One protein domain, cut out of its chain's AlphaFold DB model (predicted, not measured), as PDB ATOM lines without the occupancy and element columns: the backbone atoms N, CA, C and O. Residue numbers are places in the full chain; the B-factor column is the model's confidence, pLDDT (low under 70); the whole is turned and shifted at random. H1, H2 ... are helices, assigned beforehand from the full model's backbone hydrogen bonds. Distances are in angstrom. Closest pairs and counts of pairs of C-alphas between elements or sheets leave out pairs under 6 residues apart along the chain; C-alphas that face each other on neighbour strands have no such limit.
ATOM      1  N   LEU A  13     -12.172  -5.638 -28.578       94.06
ATOM      2  CA  LEU A  13     -12.533  -6.105 -29.914       94.06
ATOM      3  C   LEU A  13     -13.686  -5.277 -30.499       94.06
ATOM      4  O   LEU A  13     -14.816  -5.302 -30.009       94.06
ATOM      5  N   LYS A  14     -13.414  -4.582 -31.608       94.69
ATOM      6  CA  LYS A  14     -14.423  -3.833 -32.367       94.69
ATOM      7  C   LYS A  14     -15.238  -4.780 -33.248       94.69
ATOM      8  O   LYS A  14     -14.686  -5.459 -34.113       94.69
ATOM      9  N   ILE A  15     -16.554  -4.804 -33.048       94.06
ATOM     10  CA  ILE A  15     -17.479  -5.598 -33.864       94.06
ATOM     11  C   ILE A  15     -17.896  -4.757 -35.081       94.06
ATOM     12  O   ILE A  15     -18.432  -3.665 -34.896       94.06
ATOM     13  N   PRO A  16     -17.674  -5.230 -36.324       92.75
ATOM     14  CA  PRO A  16     -18.119  -4.515 -37.514       92.75
ATOM     15  C   PRO A  16     -19.639  -4.283 -37.507       92.75
ATOM     16  O   PRO A  16     -20.380  -5.222 -37.206       92.75
ATOM     17  N   PRO A  17     -20.125  -3.100 -37.929       93.00
ATOM     18  CA  PRO A  17     -21.554  -2.766 -37.907       93.00
ATOM     19  C   PRO A  17     -22.400  -3.649 -38.837       93.00
ATOM     20  O   PRO A  17     -23.602  -3.797 -38.644       93.00
ATOM     21  N   SER A  18     -21.776  -4.302 -39.822       94.38
ATOM     22  CA  SER A  18     -22.428  -5.281 -40.700       94.38
ATOM     23  C   SER A  18     -22.771  -6.608 -40.007       94.38
ATOM     24  O   SER A  18     -23.444  -7.461 -40.593       94.38
ATOM     25  N   LEU A  19     -22.306  -6.827 -38.774       94.38
ATOM     26  CA  LEU A  19     -22.599  -8.022 -37.991       94.38
ATOM     27  C   LEU A  19     -23.674  -7.737 -36.945       94.38
ATOM     28  O   LEU A  19     -23.664  -6.719 -36.266       94.38
ATOM     29  N   ARG A  20     -24.569  -8.709 -36.744       95.44
ATOM     30  CA  ARG A  20     -25.522  -8.665 -35.633       95.44
ATOM     31  C   ARG A  20     -24.773  -8.919 -34.327       95.44
ATOM     32  O   ARG A  20     -24.408 -10.065 -34.056       95.44
ATOM     33  N   GLU A  21     -24.577  -7.868 -33.535       95.38
ATOM     34  CA  GLU A  21     -23.795  -7.888 -32.291       95.38
ATOM     35  C   GLU A  21     -24.238  -8.999 -31.331       95.38
ATOM     36  O   GLU A  21     -23.414  -9.799 -30.897       95.38
ATOM     37  N   ALA A  22     -25.544  -9.149 -31.087       94.88
ATOM     38  CA  ALA A  22     -26.062 -10.199 -30.206       94.88
ATOM     39  C   ALA A  22     -25.629 -11.614 -30.642       94.88
ATOM     40  O   ALA A  22     -25.225 -12.436 -29.820       94.88
ATOM     41  N   ARG A  23     -25.645 -11.896 -31.954       95.00
ATOM     42  CA  ARG A  23     -25.204 -13.195 -32.492       95.00
ATOM     43  C   ARG A  23     -23.694 -13.363 -32.407       95.00
ATOM     44  O   ARG A  23     -23.225 -14.471 -32.169       95.00
ATOM     45  N   PHE A  24     -22.946 -12.285 -32.618       96.88
ATOM     46  CA  PHE A  24     -21.497 -12.288 -32.451       96.88
ATOM     47  C   PHE A  24     -21.117 -12.622 -31.005       96.88
ATOM     48  O   PHE A  24     -20.345 -13.550 -30.770       96.88
ATOM     49  N   ASN A  25     -21.732 -11.936 -30.040       95.81
ATOM     50  CA  ASN A  25     -21.508 -12.156 -28.613       95.81
ATOM     51  C   ASN A  25     -21.880 -13.585 -28.197       95.81
ATOM     52  O   ASN A  25     -21.114 -14.227 -27.482       95.81
ATOM     53  N   ALA A  26     -22.994 -14.120 -28.708       95.00
ATOM     54  CA  ALA A  26     -23.384 -15.509 -28.474       95.00
ATOM     55  C   ALA A  26     -22.326 -16.504 -28.985       95.00
ATOM     56  O   ALA A  26     -21.918 -17.398 -28.247       95.00
ATOM     57  N   GLY A  27     -21.824 -16.319 -30.212       95.88
ATOM     58  CA  GLY A  27     -20.771 -17.175 -30.771       95.88
ATOM     59  C   GLY A  27     -19.461 -17.098 -29.989       95.88
ATOM     60  O   GLY A  27     -18.815 -18.119 -29.752       95.88
ATOM     61  N   PHE A  28     -19.093 -15.898 -29.542       96.81
ATOM     62  CA  PHE A  28     -17.910 -15.666 -28.717       96.81
ATOM     63  C   PHE A  28     -18.009 -16.406 -27.374       96.81
ATOM     64  O   PHE A  28     -17.124 -17.188 -27.027       96.81
ATOM     65  N   GLN A  29     -19.127 -16.239 -26.664       95.56
ATOM     66  CA  GLN A  29     -19.385 -16.917 -25.389       95.56
ATOM     67  C   GLN A  29     -19.454 -18.441 -25.542       95.56
ATOM     68  O   GLN A  29     -18.894 -19.167 -24.719       95.56
ATOM     69  N   HIS A  30     -20.072 -18.939 -26.618       95.19
ATOM     70  CA  HIS A  30     -20.124 -20.373 -26.922       95.19
ATOM     71  C   HIS A  30     -18.724 -20.986 -27.016       95.19
ATOM     72  O   HIS A  30     -18.436 -22.008 -26.398       95.19
ATOM     73  N   ALA A  31     -17.812 -20.328 -27.734       95.06
ATOM     74  CA  ALA A  31     -16.435 -20.791 -27.875       95.06
ATOM     75  C   ALA A  31     -15.642 -20.767 -26.558       95.06
ATOM     76  O   ALA A  31     -14.844 -21.686 -26.338       95.06
ATOM     77  N   LEU A  32     -15.840 -19.746 -25.712       94.50
ATOM     78  CA  LEU A  32     -15.180 -19.632 -24.404       94.50
ATOM     79  C   LEU A  32     -15.598 -20.742 -23.440       94.50
ATOM     80  O   LEU A  32     -14.755 -21.273 -22.725       94.50
ATOM     81  N   LYS A  33     -16.865 -21.160 -23.502       93.06
ATOM     82  CA  LYS A  33     -17.400 -22.295 -22.736       93.06
ATOM     83  C   LYS A  33     -16.967 -23.669 -23.270       93.06
ATOM     84  O   LYS A  33     -17.395 -24.684 -22.738       93.06
ATOM     85  N   GLY A  34     -16.144 -23.724 -24.321       90.69
ATOM     86  CA  GLY A  34     -15.710 -24.984 -24.934       90.69
ATOM     87  C   GLY A  34     -16.690 -25.561 -25.961       90.69
ATOM     88  O   GLY A  34     -16.536 -26.710 -26.363       90.69
ATOM     89  N   GLY A  35     -17.664 -24.770 -26.417       91.50
ATOM     90  CA  GLY A  35     -18.656 -25.190 -27.400       91.50
ATOM     91  C   GLY A  35     -18.059 -25.600 -28.752       91.50
ATOM     92  O   GLY A  35     -16.983 -25.136 -29.163       91.50
ATOM     93  N   HIS A  36     -18.806 -26.454 -29.452       90.06
ATOM     94  CA  HIS A  36     -18.521 -26.951 -30.798       90.06
ATOM     95  C   HIS A  36     -19.594 -26.461 -31.783       90.06
ATOM     96  O   HIS A  36     -20.705 -26.115 -31.384       90.06
ATOM     97  N   LEU A  37     -19.255 -26.394 -33.072       89.06
ATOM     98  CA  LEU A  37     -20.175 -25.972 -34.134       89.06
ATOM     99  C   LEU A  37     -20.909 -27.195 -34.701       89.06
ATOM    100  O   LEU A  37     -20.549 -27.689 -35.764       89.06
ATOM    101  N   THR A  38     -21.883 -27.713 -33.955       88.38
ATOM    102  CA  THR A  38     -22.624 -28.941 -34.302       88.38
ATOM    103  C   THR A  38     -23.990 -28.688 -34.937       88.38
ATOM    104  O   THR A  38     -24.504 -29.564 -35.621       88.38
ATOM    105  N   GLU A  39     -24.572 -27.507 -34.738       85.12
ATOM    106  CA  GLU A  39     -25.924 -27.165 -35.196       85.12
ATOM    107  C   GLU A  39     -25.907 -26.183 -36.376       85.12
ATOM    108  O   GLU A  39     -24.983 -25.375 -36.538       85.12
ATOM    109  N   VAL A  40     -26.960 -26.235 -37.198       83.00
ATOM    110  CA  VAL A  40     -27.094 -25.435 -38.427       83.00
ATOM    111  C   VAL A  40     -27.129 -23.934 -38.106       83.00
ATOM    112  O   VAL A  40     -26.543 -23.100 -38.805       83.00
ATOM    113  N   GLU A  41     -27.757 -23.574 -36.994       76.62
ATOM    114  CA  GLU A  41     -27.923 -22.215 -36.494       76.62
ATOM    115  C   GLU A  41     -26.576 -21.524 -36.227       76.62
ATOM    116  O   GLU A  41     -26.455 -20.303 -36.411       76.62
ATOM    117  N   TYR A  42     -25.541 -22.298 -35.875       79.44
ATOM    118  CA  TYR A  42     -24.186 -21.808 -35.612       79.44
ATOM    119  C   TYR A  42     -23.425 -21.407 -36.882       79.44
ATOM    120  O   TYR A  42     -22.428 -20.679 -36.816       79.44
ATOM    121  N   PHE A  43     -23.899 -21.804 -38.066       80.00
ATOM    122  CA  PHE A  43     -23.247 -21.461 -39.331       80.00
ATOM    123  C   PHE A  43     -23.559 -20.042 -39.820       80.00
ATOM    124  O   PHE A  43     -22.931 -19.587 -40.782       80.00
ATOM    125  N   ARG A  44     -24.439 -19.297 -39.139       92.00
ATOM    126  CA  ARG A  44     -24.696 -17.876 -39.422       92.00
ATOM    127  C   ARG A  44     -23.416 -17.044 -39.279       92.00
ATOM    128  O   ARG A  44     -22.712 -17.134 -38.275       92.00
ATOM    129  N   ARG A  45     -23.150 -16.163 -40.255       93.81
ATOM    130  CA  ARG A  45     -21.902 -15.375 -40.357       93.81
ATOM    131  C   ARG A  45     -21.498 -14.680 -39.052       93.81
ATOM    132  O   ARG A  45     -20.373 -14.864 -38.601       93.81
ATOM    133  N   SER A  46     -22.396 -13.905 -38.436       95.50
ATOM    134  CA  SER A  46     -22.084 -13.156 -37.206       95.50
ATOM    135  C   SER A  46     -21.688 -14.074 -36.048       95.50
ATOM    136  O   SER A  46     -20.716 -13.783 -35.361       95.50
ATOM    137  N   PHE A  47     -22.379 -15.207 -35.884       96.38
ATOM    138  CA  PHE A  47     -22.060 -16.196 -34.853       96.38
ATOM    139  C   PHE A  47     -20.692 -16.832 -35.103       96.38
ATOM    140  O   PHE A  47     -19.836 -16.833 -34.222       96.38
ATOM    141  N   ARG A  48     -20.446 -17.307 -36.330       94.88
ATOM    142  CA  ARG A  48     -19.187 -17.965 -36.701       94.88
ATOM    143  C   ARG A  48     -17.974 -17.051 -36.514       94.88
ATOM    144  O   ARG A  48     -16.917 -17.511 -36.090       94.88
ATOM    145  N   LEU A  49     -18.121 -15.759 -36.813       96.00
ATOM    146  CA  LEU A  49     -17.062 -14.772 -36.595       96.00
ATOM    147  C   LEU A  49     -16.804 -14.525 -35.105       96.00
ATOM    148  O   LEU A  49     -15.641 -14.507 -34.710       96.00
ATOM    149  N   GLY A  50     -17.853 -14.428 -34.285       96.12
ATOM    150  CA  GLY A  50     -17.714 -14.356 -32.828       96.12
ATOM    151  C   GLY A  50     -17.008 -15.584 -32.254       96.12
ATOM    152  O   GLY A  50     -16.030 -15.462 -31.518       96.12
ATOM    153  N   PHE A  51     -17.427 -16.776 -32.682       96.75
ATOM    154  CA  PHE A  51     -16.805 -18.043 -32.297       96.75
ATOM    155  C   PHE A  51     -15.318 -18.092 -32.669       96.75
ATOM    156  O   PHE A  51     -14.468 -18.439 -31.846       96.75
ATOM    157  N   ARG A  52     -14.979 -17.703 -33.905       95.50
ATOM    158  CA  ARG A  52     -13.589 -17.649 -34.376       95.50
ATOM    159  C   ARG A  52     -12.757 -16.648 -33.572       95.50
ATOM    160  O   ARG A  52     -11.632 -16.978 -33.202       95.50
ATOM    161  N   ALA A  53     -13.300 -15.465 -33.285       96.69
ATOM    162  CA  ALA A  53     -12.622 -14.441 -32.495       96.69
ATOM    163  C   ALA A  53     -12.269 -14.955 -31.091       96.69
ATOM    164  O   ALA A  53     -11.126 -14.822 -30.662       96.69
ATOM    165  N   ALA A  54     -13.194 -15.648 -30.422       96.56
ATOM    166  CA  ALA A  54     -12.930 -16.270 -29.126       96.56
ATOM    167  C   ALA A  54     -11.845 -17.357 -29.189       96.56
ATOM    168  O   ALA A  54     -11.001 -17.430 -28.298       96.56
ATOM    169  N   LYS A  55     -11.799 -18.189 -30.241       94.81
ATOM    170  CA  LYS A  55     -10.715 -19.181 -30.398       94.81
ATOM    171  C   LYS A  55      -9.344 -18.518 -30.579       94.81
ATOM    172  O   LYS A  55      -8.363 -19.028 -30.037       94.81
ATOM    173  N   LEU A  56      -9.273 -17.401 -31.305       94.62
ATOM    174  CA  LEU A  56      -8.041 -16.617 -31.448       94.62
ATOM    175  C   LEU A  56      -7.631 -15.971 -30.122       94.62
ATOM    176  O   LEU A  56      -6.480 -16.107 -29.726       94.62
ATOM    177  N   TYR A  57      -8.579 -15.367 -29.405       94.62
ATOM    178  CA  TYR A  57      -8.346 -14.833 -28.064       94.62
ATOM    179  C   TYR A  57      -7.801 -15.909 -27.113       94.62
ATOM    180  O   TYR A  57      -6.757 -15.722 -26.499       94.62
ATOM    181  N   LEU A  58      -8.434 -17.085 -27.052       92.00
ATOM    182  CA  LEU A  58      -7.963 -18.198 -26.222       92.00
ATOM    183  C   LEU A  58      -6.564 -18.680 -26.614       92.00
ATOM    184  O   LEU A  58      -5.785 -19.062 -25.744       92.00
ATOM    185  N   ARG A  59      -6.240 -18.694 -27.911       91.25
ATOM    186  CA  ARG A  59      -4.889 -19.018 -28.387       91.25
ATOM    187  C   ARG A  59      -3.874 -18.004 -27.865       91.25
ATOM    188  O   ARG A  59      -2.806 -18.413 -27.424       91.25
ATOM    189  N   GLU A  60      -4.215 -16.723 -27.889       91.75
ATOM    190  CA  GLU A  60      -3.335 -15.657 -27.419       91.75
ATOM    191  C   GLU A  60      -3.143 -15.693 -25.900       91.75
ATOM    192  O   GLU A  60      -2.014 -15.694 -25.418       91.75
ATOM    193  N   VAL A  61      -4.226 -15.879 -25.141       91.12
ATOM    194  CA  VAL A  61      -4.165 -16.078 -23.683       91.12
ATOM    195  C   VAL A  61      -3.277 -17.269 -23.319       91.12
ATOM    196  O   VAL A  61      -2.501 -17.194 -22.370       91.12
ATOM    197  N   ARG A  62      -3.369 -18.379 -24.064       88.81
ATOM    198  CA  ARG A  62      -2.521 -19.561 -23.837       88.81
ATOM    199  C   ARG A  62      -1.048 -19.260 -24.080       88.81
ATOM    200  O   ARG A  62      -0.236 -19.591 -23.223       88.81
ATOM    201  N   ARG A  63      -0.717 -18.589 -25.188       88.88
ATOM    202  CA  ARG A  63       0.659 -18.160 -25.488       88.88
ATOM    203  C   ARG A  63       1.231 -17.277 -24.388       88.88
ATOM    204  O   ARG A  63       2.317 -17.563 -23.905       88.88
ATOM    205  N   HIS A  64       0.472 -16.275 -23.945       89.12
ATOM    206  CA  HIS A  64       0.879 -15.397 -22.845       89.12
ATOM    207  C   HIS A  64       1.132 -16.145 -21.532       89.12
ATOM    208  O   HIS A  64       1.961 -15.723 -20.735       89.12
ATOM    209  N   ARG A  65       0.441 -17.267 -21.304       88.50
ATOM    210  CA  ARG A  65       0.634 -18.136 -20.133       88.50
ATOM    211  C   ARG A  65       1.723 -19.197 -20.328       88.50
ATOM    212  O   ARG A  65       1.848 -20.076 -19.484       88.50
ATOM    213  N   GLY A  66       2.457 -19.172 -21.441       85.62
ATOM    214  CA  GLY A  66       3.460 -20.191 -21.766       85.62
ATOM    215  C   GLY A  66       2.872 -21.562 -22.120       85.62
ATOM    216  O   GLY A  66       3.604 -22.542 -22.202       85.62
TER     217      GLY A  66
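AT A GLANCE: This is residues 13 to 66 of the 85 residues of an uncharacterized protein of Sulfuricaulis limicola (UniProt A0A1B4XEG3). One long helix, H3, is crossed over its first part by a shorter helix, H1, and the far end of the long helix sticks out as an arm, residues 59 to 66. H2, a single short turn just before H3, lies to one side of this crossed pair, and the leading stretch, residues 13 to 20, lies to the other side. The printed part has 54 residues with three named helices, in the order H1, H2, H3, and no named strand; the class is all helix. The whole is compact, with a radius of gyration of the C-alphas of 11.4 A, and flat, spanning 34 by 26 by 12 A.

HOW THE PARTS SIT: H3, residues 45 to 64, touches H1, residues 21 to 32; their closest C-alphas, those of Phe 28 and Gly 50, are 4.3 A apart. The two run the same way at a steep tilt of 41 degrees. H2, residues 40 to 43, is close to H3 but not clearly touching it, the closest C-alphas being those of Tyr 42 and Arg 48, 6.4 A apart. H2 is also close to H1 but not clearly touching it, with the C-alphas of Gly 27 and Tyr 42 the closest at 7.5 A. In H1 and H3 every pair of O i and N i+4 is within hydrogen-bond range; H2 is too short for such a pair, and its 1 pair of O i and N i+3 is within range.

IN THESE COORDINATES: H3 begins at C-alpha 45, at (-21.902, -15.375, -40.357), and ends 28.7 A away at C-alpha 64, at (0.879, -15.397, -22.845). H1 measures 16.6 A from its first C-alpha, at (-23.795, -7.888, -32.291), to its last. H2 measures 5.6 A.

THE WHOLE: The C-alphas farthest apart are those of Ser 18 and Gly 66, 35.4 A. The printed part has no cut; the link from H1 to H2 is short and that from H2 to H3 is tight. The mean pLDDT of the printed part is 92.4, and no printed residue is under 70.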